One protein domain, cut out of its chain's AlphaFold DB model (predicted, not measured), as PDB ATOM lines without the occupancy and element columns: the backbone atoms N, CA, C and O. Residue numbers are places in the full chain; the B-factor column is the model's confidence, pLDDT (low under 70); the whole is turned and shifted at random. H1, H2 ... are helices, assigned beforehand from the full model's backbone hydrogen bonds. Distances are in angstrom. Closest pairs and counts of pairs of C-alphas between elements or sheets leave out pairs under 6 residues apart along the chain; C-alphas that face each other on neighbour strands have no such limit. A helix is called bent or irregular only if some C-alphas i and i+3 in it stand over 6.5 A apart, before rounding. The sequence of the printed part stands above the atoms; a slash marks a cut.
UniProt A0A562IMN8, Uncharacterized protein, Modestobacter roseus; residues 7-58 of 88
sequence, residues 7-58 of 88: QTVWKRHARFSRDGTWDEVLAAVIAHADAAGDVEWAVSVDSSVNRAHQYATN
ATOM      1  N   GLN A   7     -22.704  29.115  32.895       88.25
ATOM      2  CA  GLN A   7     -22.558  29.938  34.098       88.25
ATOM      3  C   GLN A   7     -23.587  31.079  34.160       88.25
ATOM      4  O   GLN A   7     -24.078  31.419  35.233       88.25
ATOM      5  N   THR A   8     -23.922  31.683  33.017       87.69
ATOM      6  CA  THR A   8     -24.888  32.787  32.945       87.69
ATOM      7  C   THR A   8     -26.313  32.278  33.141       87.69
ATOM      8  O   THR A   8     -27.088  32.894  33.870       87.69
ATOM      9  N   VAL A   9     -26.636  31.125  32.545       89.25
ATOM     10  CA  VAL A   9     -27.926  30.445  32.734       89.25
ATOM     11  C   VAL A   9     -28.107  30.068  34.201       89.25
ATOM     12  O   VAL A   9     -29.128  30.400  34.796       89.25
ATOM     13  N   TRP A  10     -27.080  29.475  34.812       91.81
ATOM     14  CA  TRP A  10     -27.108  29.092  36.218       91.81
ATOM     15  C   TRP A  10     -27.264  30.297  37.152       91.81
ATOM     16  O   TRP A  10     -28.097  30.263  38.049       91.81
ATOM     17  N   LYS A  11     -26.536  31.401  36.925       94.75
ATOM     18  CA  LYS A  11     -26.675  32.619  37.747       94.75
ATOM     19  C   LYS A  11     -28.088  33.196  37.689       94.75
ATOM     20  O   LYS A  11     -28.621  33.620  38.711       94.75
ATOM     21  N   ARG A  12     -28.695  33.215  36.499       93.56
ATOM     22  CA  ARG A  12     -30.071  33.691  36.326       93.56
ATOM     23  C   ARG A  12     -31.063  32.762  37.010       93.56
ATOM     24  O   ARG A  12     -31.928  33.251  37.724       93.56
ATOM     25  N   HIS A  13     -30.890  31.455  36.827       93.44
ATOM     26  CA  HIS A  13     -31.702  30.450  37.497       93.44
ATOM     27  C   HIS A  13     -31.632  30.618  39.016       93.44
ATOM     28  O   HIS A  13     -32.660  30.776  39.653       93.44
ATOM     29  N   ALA A  14     -30.427  30.684  39.584       95.81
ATOM     30  CA  ALA A  14     -30.223  30.836  41.021       95.81
ATOM     31  C   ALA A  14     -30.851  32.119  41.585       95.81
ATOM     32  O   ALA A  14     -31.385  32.090  42.689       95.81
ATOM     33  N   ARG A  15     -30.800  33.238  40.850       97.25
ATOM     34  CA  ARG A  15     -31.477  34.477  41.258       97.25
ATOM     35  C   ARG A  15     -32.997  34.298  41.267       97.25
ATOM     36  O   ARG A  15     -33.608  34.540  42.295       97.25
ATOM     37  N   PHE A  16     -33.558  33.801  40.166       96.75
ATOM     38  CA  PHE A  16     -35.006  33.638  39.998       96.75
ATOM     39  C   PHE A  16     -35.624  32.578  40.909       96.75
ATOM     40  O   PHE A  16     -36.785  32.681  41.282       96.75
ATOM     41  N   SER A  17     -34.852  31.559  41.291       97.12
ATOM     42  CA  SER A  17     -35.283  30.588  42.298       97.12
ATOM     43  C   SER A  17     -35.285  31.190  43.701       97.12
ATOM     44  O   SER A  17     -36.027  30.729  44.553       97.12
ATOM     45  N   ARG A  18     -34.421  32.177  43.975       97.50
ATOM     46  CA  ARG A  18     -34.312  32.798  45.303       97.50
ATOM     47  C   ARG A  18     -35.324  33.911  45.526       97.50
ATOM     48  O   ARG A  18     -35.738  34.107  46.658       97.50
ATOM     49  N   ASP A  19     -35.652  34.664  44.483       97.69
ATOM     50  CA  ASP A  19     -36.587  35.790  44.561       97.69
ATOM     51  C   ASP A  19     -38.037  35.406  44.211       97.69
ATOM     52  O   ASP A  19     -38.899  36.276  44.200       97.69
ATOM     53  N   GLY A  20     -38.311  34.122  43.941       97.25
ATOM     54  CA  GLY A  20     -39.652  33.615  43.627       97.25
ATOM     55  C   GLY A  20     -40.103  33.853  42.183       97.25
ATOM     56  O   GLY A  20     -41.163  33.374  41.789       97.25
ATOM     57  N   THR A  21     -39.293  34.510  41.343       98.06
ATOM     58  CA  THR A  21     -39.638  34.754  39.928       98.06
ATOM     59  C   THR A  21     -39.976  33.454  39.193       98.06
ATOM     60  O   THR A  21     -40.848  33.432  38.325       98.06
ATOM     61  N   TRP A  22     -39.283  32.352  39.502       97.31
ATOM     62  CA  TRP A  22     -39.598  31.069  38.873       97.31
ATOM     63  C   TRP A  22     -40.957  30.514  39.283       97.31
ATOM     64  O   TRP A  22     -41.615  29.917  38.435       97.31
ATOM     65  N   ASP A  23     -41.389  30.741  40.520       97.56
ATOM     66  CA  ASP A  23     -42.692  30.289  41.000       97.56
ATOM     67  C   ASP A  23     -43.814  31.059  40.295       97.56
ATOM     68  O   ASP A  23     -44.770  30.454  39.810       97.56
ATOM     69  N   GLU A  24     -43.653  32.376  40.128       98.31
ATOM     70  CA  GLU A  24     -44.595  33.215  39.374       98.31
ATOM     71  C   GLU A  24     -44.696  32.790  37.903       98.31
ATOM     72  O   GLU A  24     -45.792  32.621  37.362       98.31
ATOM     73  N   VAL A  25     -43.549  32.579  37.245       97.62
ATOM     74  CA  VAL A  25     -43.506  32.131  35.845       97.62
ATOM     75  C   VAL A  25     -44.137  30.749  35.700       97.62
ATOM     76  O   VAL A  25     -44.912  30.528  34.769       97.62
ATOM     77  N   LEU A  26     -43.824  29.824  36.609       96.56
ATOM     78  CA  LEU A  26     -44.379  28.476  36.595       96.56
ATOM     79  C   LEU A  26     -45.900  28.509  36.758       96.56
ATOM     80  O   LEU A  26     -46.604  27.887  35.963       96.56
ATOM     81  N   ALA A  27     -46.410  29.274  37.725       97.81
ATOM     82  CA  ALA A  27     -47.841  29.426  37.951       97.81
ATOM     83  C   ALA A  27     -48.557  29.993  36.716       97.81
ATOM     84  O   ALA A  27     -49.586  29.461  36.305       97.81
ATOM     85  N   ALA A  28     -47.993  31.025  36.080       98.25
ATOM     86  CA  ALA A  28     -48.577  31.629  34.884       98.25
ATOM     87  C   ALA A  28     -48.616  30.658  33.692       98.25
ATOM     88  O   ALA A  28     -49.622  30.581  32.985       98.25
ATOM     89  N   VAL A  29     -47.536  29.900  33.473       97.94
ATOM     90  CA  VAL A  29     -47.456  28.912  32.386       97.94
ATOM     91  C   VAL A  29     -48.449  27.776  32.609       97.94
ATOM     92  O   VAL A  29     -49.172  27.414  31.683       97.94
ATOM     93  N   ILE A  30     -48.518  27.247  33.834       97.62
ATOM     94  CA  ILE A  30     -49.473  26.198  34.195       97.62
ATOM     95  C   ILE A  30     -50.903  26.701  34.012       97.62
ATOM     96  O   ILE A  30     -51.682  26.028  33.352       97.62
ATOM     97  N   ALA A  31     -51.243  27.885  34.529       97.19
ATOM     98  CA  ALA A  31     -52.592  28.438  34.408       97.19
ATOM     99  C   ALA A  31     -53.014  28.630  32.943       97.19
ATOM    100  O   ALA A  31     -54.164  28.388  32.589       97.19
ATOM    101  N   HIS A  32     -52.084  29.043  32.076       98.31
ATOM    102  CA  HIS A  32     -52.361  29.178  30.650       98.31
ATOM    103  C   HIS A  32     -52.615  27.824  29.977       98.31
ATOM    104  O   HIS A  32     -53.575  27.690  29.222       98.31
ATOM    105  N   ALA A  33     -51.774  26.829  30.259       97.44
ATOM    106  CA  ALA A  33     -51.910  25.493  29.691       97.44
ATOM    107  C   ALA A  33     -53.163  24.770  30.220       97.44
ATOM    108  O   ALA A  33     -53.872  24.124  29.453       97.44
ATOM    109  N   ASP A  34     -53.482  24.926  31.504       96.69
ATOM    110  CA  ASP A  34     -54.703  24.403  32.123       96.69
ATOM    111  C   ASP A  34     -55.955  25.014  31.473       96.69
ATOM    112  O   ASP A  34     -56.844  24.287  31.036       96.69
ATOM    113  N   ALA A  35     -55.974  26.338  31.265       96.94
ATOM    114  CA  ALA A  35     -57.061  27.020  30.558       96.94
ATOM    115  C   ALA A  35     -57.205  26.588  29.084       96.94
ATOM    116  O   ALA A  35     -58.306  26.648  28.533       96.94
ATOM    117  N   ALA A  36     -56.113  26.163  28.444       97.81
ATOM    118  CA  ALA A  36     -56.123  25.595  27.097       97.81
ATOM    119  C   ALA A  36     -56.549  24.113  27.063       97.81
ATOM    120  O   ALA A  36     -56.812  23.585  25.984       97.81
ATOM    121  N   GLY A  37     -56.654  23.449  28.221       96.56
ATOM    122  CA  GLY A  37     -56.902  22.009  28.320       96.56
ATOM    123  C   GLY A  37     -55.682  21.148  27.975       96.56
ATOM    124  O   GLY A  37     -55.831  19.953  27.733       96.56
ATOM    125  N   ASP A  38     -54.485  21.738  27.954       97.06
ATOM    126  CA  ASP A  38     -53.222  21.063  27.625       97.06
ATOM    127  C   ASP A  38     -52.588  20.360  28.841       97.06
ATOM    128  O   ASP A  38     -51.564  19.683  28.714       97.06
ATOM    129  N   VAL A  39     -53.177  20.523  30.031       91.94
ATOM    130  CA  VAL A  39     -52.705  19.908  31.278       91.94
ATOM    131  C   VAL A  39     -53.659  18.801  31.713       91.94
ATOM    132  O   VAL A  39     -54.809  19.054  32.056       91.94
ATOM    133  N   GLU A  40     -53.145  17.572  31.759       92.81
ATOM    134  CA  GLU A  40     -53.791  16.442  32.431       92.81
ATOM    135  C   GLU A  40     -53.094  16.204  33.776       92.81
ATOM    136  O   GLU A  40     -51.892  15.920  33.838       92.81
ATOM    137  N   TRP A  41     -53.844  16.330  34.868       88.81
ATOM    138  CA  TRP A  41     -53.309  16.253  36.226       88.81
ATOM    139  C   TRP A  41     -53.261  14.802  36.719       88.81
ATOM    140  O   TRP A  41     -54.173  14.312  37.380       88.81
ATOM    141  N   ALA A  42     -52.152  14.113  36.440       88.38
ATOM    142  CA  ALA A  42     -51.884  12.779  36.971       88.38
ATOM    143  C   ALA A  42     -51.032  12.836  38.252       88.38
ATOM    144  O   ALA A  42     -49.958  13.435  38.280       88.38
ATOM    145  N   VAL A  43     -51.477  12.154  39.311       83.88
ATOM    146  CA  VAL A  43     -50.701  11.993  40.551       83.88
ATOM    147  C   VAL A  43     -49.927  10.678  40.493       83.88
ATOM    148  O   VAL A  43     -50.523   9.603  40.440       83.88
ATOM    149  N   SER A  44     -48.595  10.756  40.536       80.38
ATOM    150  CA  SER A  44     -47.715   9.591  40.674       80.38
ATOM    151  C   SER A  44     -47.146   9.530  42.088       80.38
ATOM    152  O   SER A  44     -46.618  10.518  42.589       80.38
ATOM    153  N   VAL A  45     -47.225   8.356  42.717       82.94
ATOM    154  CA  VAL A  45     -46.614   8.088  44.022       82.94
ATOM    155  C   VAL A  45     -45.471   7.107  43.819       82.94
ATOM    156  O   VAL A  45     -45.699   5.952  43.460       82.94
ATOM    157  N   ASP A  46     -44.244   7.545  44.081       86.12
ATOM    158  CA  ASP A  46     -43.080   6.668  44.085       86.12
ATOM    159  C   ASP A  46     -42.327   6.728  45.423       86.12
ATOM    160  O   ASP A  46     -42.294   7.737  46.124       86.12
ATOM    161  N   SER A  47     -41.733   5.596  45.808       87.75
ATOM    162  CA  SER A  47     -41.007   5.439  47.073       87.75
ATOM    163  C   SER A  47     -39.518   5.776  46.963       87.75
ATOM    164  O   SER A  47     -38.759   5.498  47.895       87.75
ATOM    165  N   SER A  48     -39.063   6.329  45.832       87.06
ATOM    166  CA  SER A  48     -37.636   6.541  45.577       87.06
ATOM    167  C   SER A  48     -37.032   7.553  46.543       87.06
ATOM    168  O   SER A  48     -35.947   7.295  47.054       87.06
ATOM    169  N   VAL A  49     -37.763   8.621  46.882       83.50
ATOM    170  CA  VAL A  49     -37.337   9.626  47.870       83.50
ATOM    171  C   VAL A  49     -37.166   8.997  49.248       83.50
ATOM    172  O   VAL A  49     -36.114   9.151  49.864       83.50
ATOM    173  N   ASN A  50     -38.155   8.226  49.711       87.25
ATOM    174  CA  ASN A  50     -38.073   7.545  51.004       87.25
ATOM    175  C   ASN A  50     -36.884   6.569  51.037       87.25
ATOM    176  O   ASN A  50     -36.096   6.568  51.976       87.25
ATOM    177  N   ARG A  51     -36.686   5.783  49.974       89.25
ATOM    178  CA  ARG A  51     -35.566   4.837  49.884       89.25
ATOM    179  C   ARG A  51     -34.205   5.534  49.775       89.25
ATOM    180  O   ARG A  51     -33.249   5.067  50.384       89.25
ATOM    181  N   ALA A  52     -34.105   6.636  49.033       90.56
ATOM    182  CA  ALA A  52     -32.888   7.440  48.939       90.56
ATOM    183  C   ALA A  52     -32.535   8.067  50.292       90.56
ATOM    184  O   ALA A  52     -31.379   8.017  50.705       90.56
ATOM    185  N   HIS A  53     -33.536   8.579  51.013       86.12
ATOM    186  CA  HIS A  53     -33.369   9.085  52.370       86.12
ATOM    187  C   HIS A  53     -32.918   7.979  53.332       86.12
ATOM    188  O   HIS A  53     -31.919   8.141  54.022       86.12
ATOM    189  N   GLN A  54     -33.585   6.819  53.325       91.75
ATOM    190  CA  GLN A  54     -33.175   5.658  54.125       91.75
ATOM    191  C   GLN A  54     -31.741   5.225  53.815       91.75
ATOM    192  O   GLN A  54     -30.975   4.930  54.730       91.75
ATOM    193  N   TYR A  55     -31.363   5.195  52.536       86.50
ATOM    194  CA  TYR A  55     -30.002   4.870  52.128       86.50
ATOM    195  C   TYR A  55     -29.006   5.895  52.677       86.50
ATOM    196  O   TYR A  55     -28.019   5.499  53.284       86.50
ATOM    197  N   ALA A  56     -29.294   7.192  52.545       83.88
ATOM    198  CA  ALA A  56     -28.440   8.262  53.047       83.88
ATOM    199  C   ALA A  56     -28.285   8.239  54.579       83.88
ATOM    200  O   ALA A  56     -27.176   8.423  55.078       83.88
ATOM    201  N   THR A  57     -29.361   7.965  55.323       85.19
ATOM    202  CA  THR A  57     -29.350   7.898  56.795       85.19
ATOM    203  C   THR A  57     -28.608   6.669  57.321       85.19
ATOM    204  O   THR A  57     -27.989   6.730  58.380       85.19
ATOM    205  N   ASN A  58     -28.624   5.563  56.571       81.81
ATOM    206  CA  ASN A  58     -27.923   4.329  56.929       81.81
ATOM    207  C   ASN A  58     -26.487   4.257  56.385       81.81
ATOM    208  O   ASN A  58     -25.810   3.248  56.601       81.81
TER     209      ASN A  58
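What this domain is: This is residues 7 to 58 of the 88 residues of an uncharacterized protein of Modestobacter roseus (UniProt A0A562IMN8). Picture an open, spread-out model with no packed core: two helices, H1 and H2, meet near their ends in a corner like an L, and past H2 a long strung-out link leads to a third helix, H3, which sticks out alone. H1 and H2 stand at 82 degrees, and residues 40 to 58, with H3 among them, stand free of the rest. The printed part has 52 residues with three named helices, H1, H2 and H3 in that order, and no named strand; the class is all helix. The whole is extended, with a radius of gyration of the C-alphas of 16.5 A, and flat, with spans of 43 by 33 by 17 A.

How they stand to each other: Begin with H1, residues 7 to 18, and go on over a tight link of two residues to H2, residues 21 to 36. Look at Phe 16 and Trp 22: their C-alphas, 5.4 A apart, are the closest of the two helices. H1 and H2 are close but not clearly touching, with 2 pairs of C-alphas within 8 A. Their lines are about perpendicular, at 82 degrees, and their centres are 19.0 A apart. Residues 7 to 12 of H1 stand free, and so do residues 32 to 37, of which 32 to 36 belong to H2. Going on along the backbone, you reach H3, residues 48 to 57, which is apart from H1 and apart from H2. In H1, H2 and H3 every O i to N i+4 pair is within hydrogen-bond range.

Where its parts are: Find C-alpha 7 at (-22.558, 29.938, 34.098); from there H1 runs 16.5 A to C-alpha 18. H2, the longest helix with 16 residues, begins at C-alpha 21, at (-39.638, 34.754, 39.928), and reaches C-alpha 36 after 22.8 A. H3 has 10 residues and runs 14.0 A from C-alpha 48 to C-alpha 57, which you find at (-29.350, 7.898, 56.795). No helix is bent or irregular.

The domain as a whole: Look at Ala 36 and Asn 58 for the two C-alphas farthest apart, 46.2 A. From the first printed C-alpha, of Gln 7, to the last, of Asn 58, the distance is 34.7 A. The printed part has no cut; the link from H2 to H3 is long, with 11 residues between them. In the B-factor column the mean pLDDT of the printed part is 92.5, and no printed residue is under 70; the mean is 94 for H1, 98 for H2 and 87 for H3.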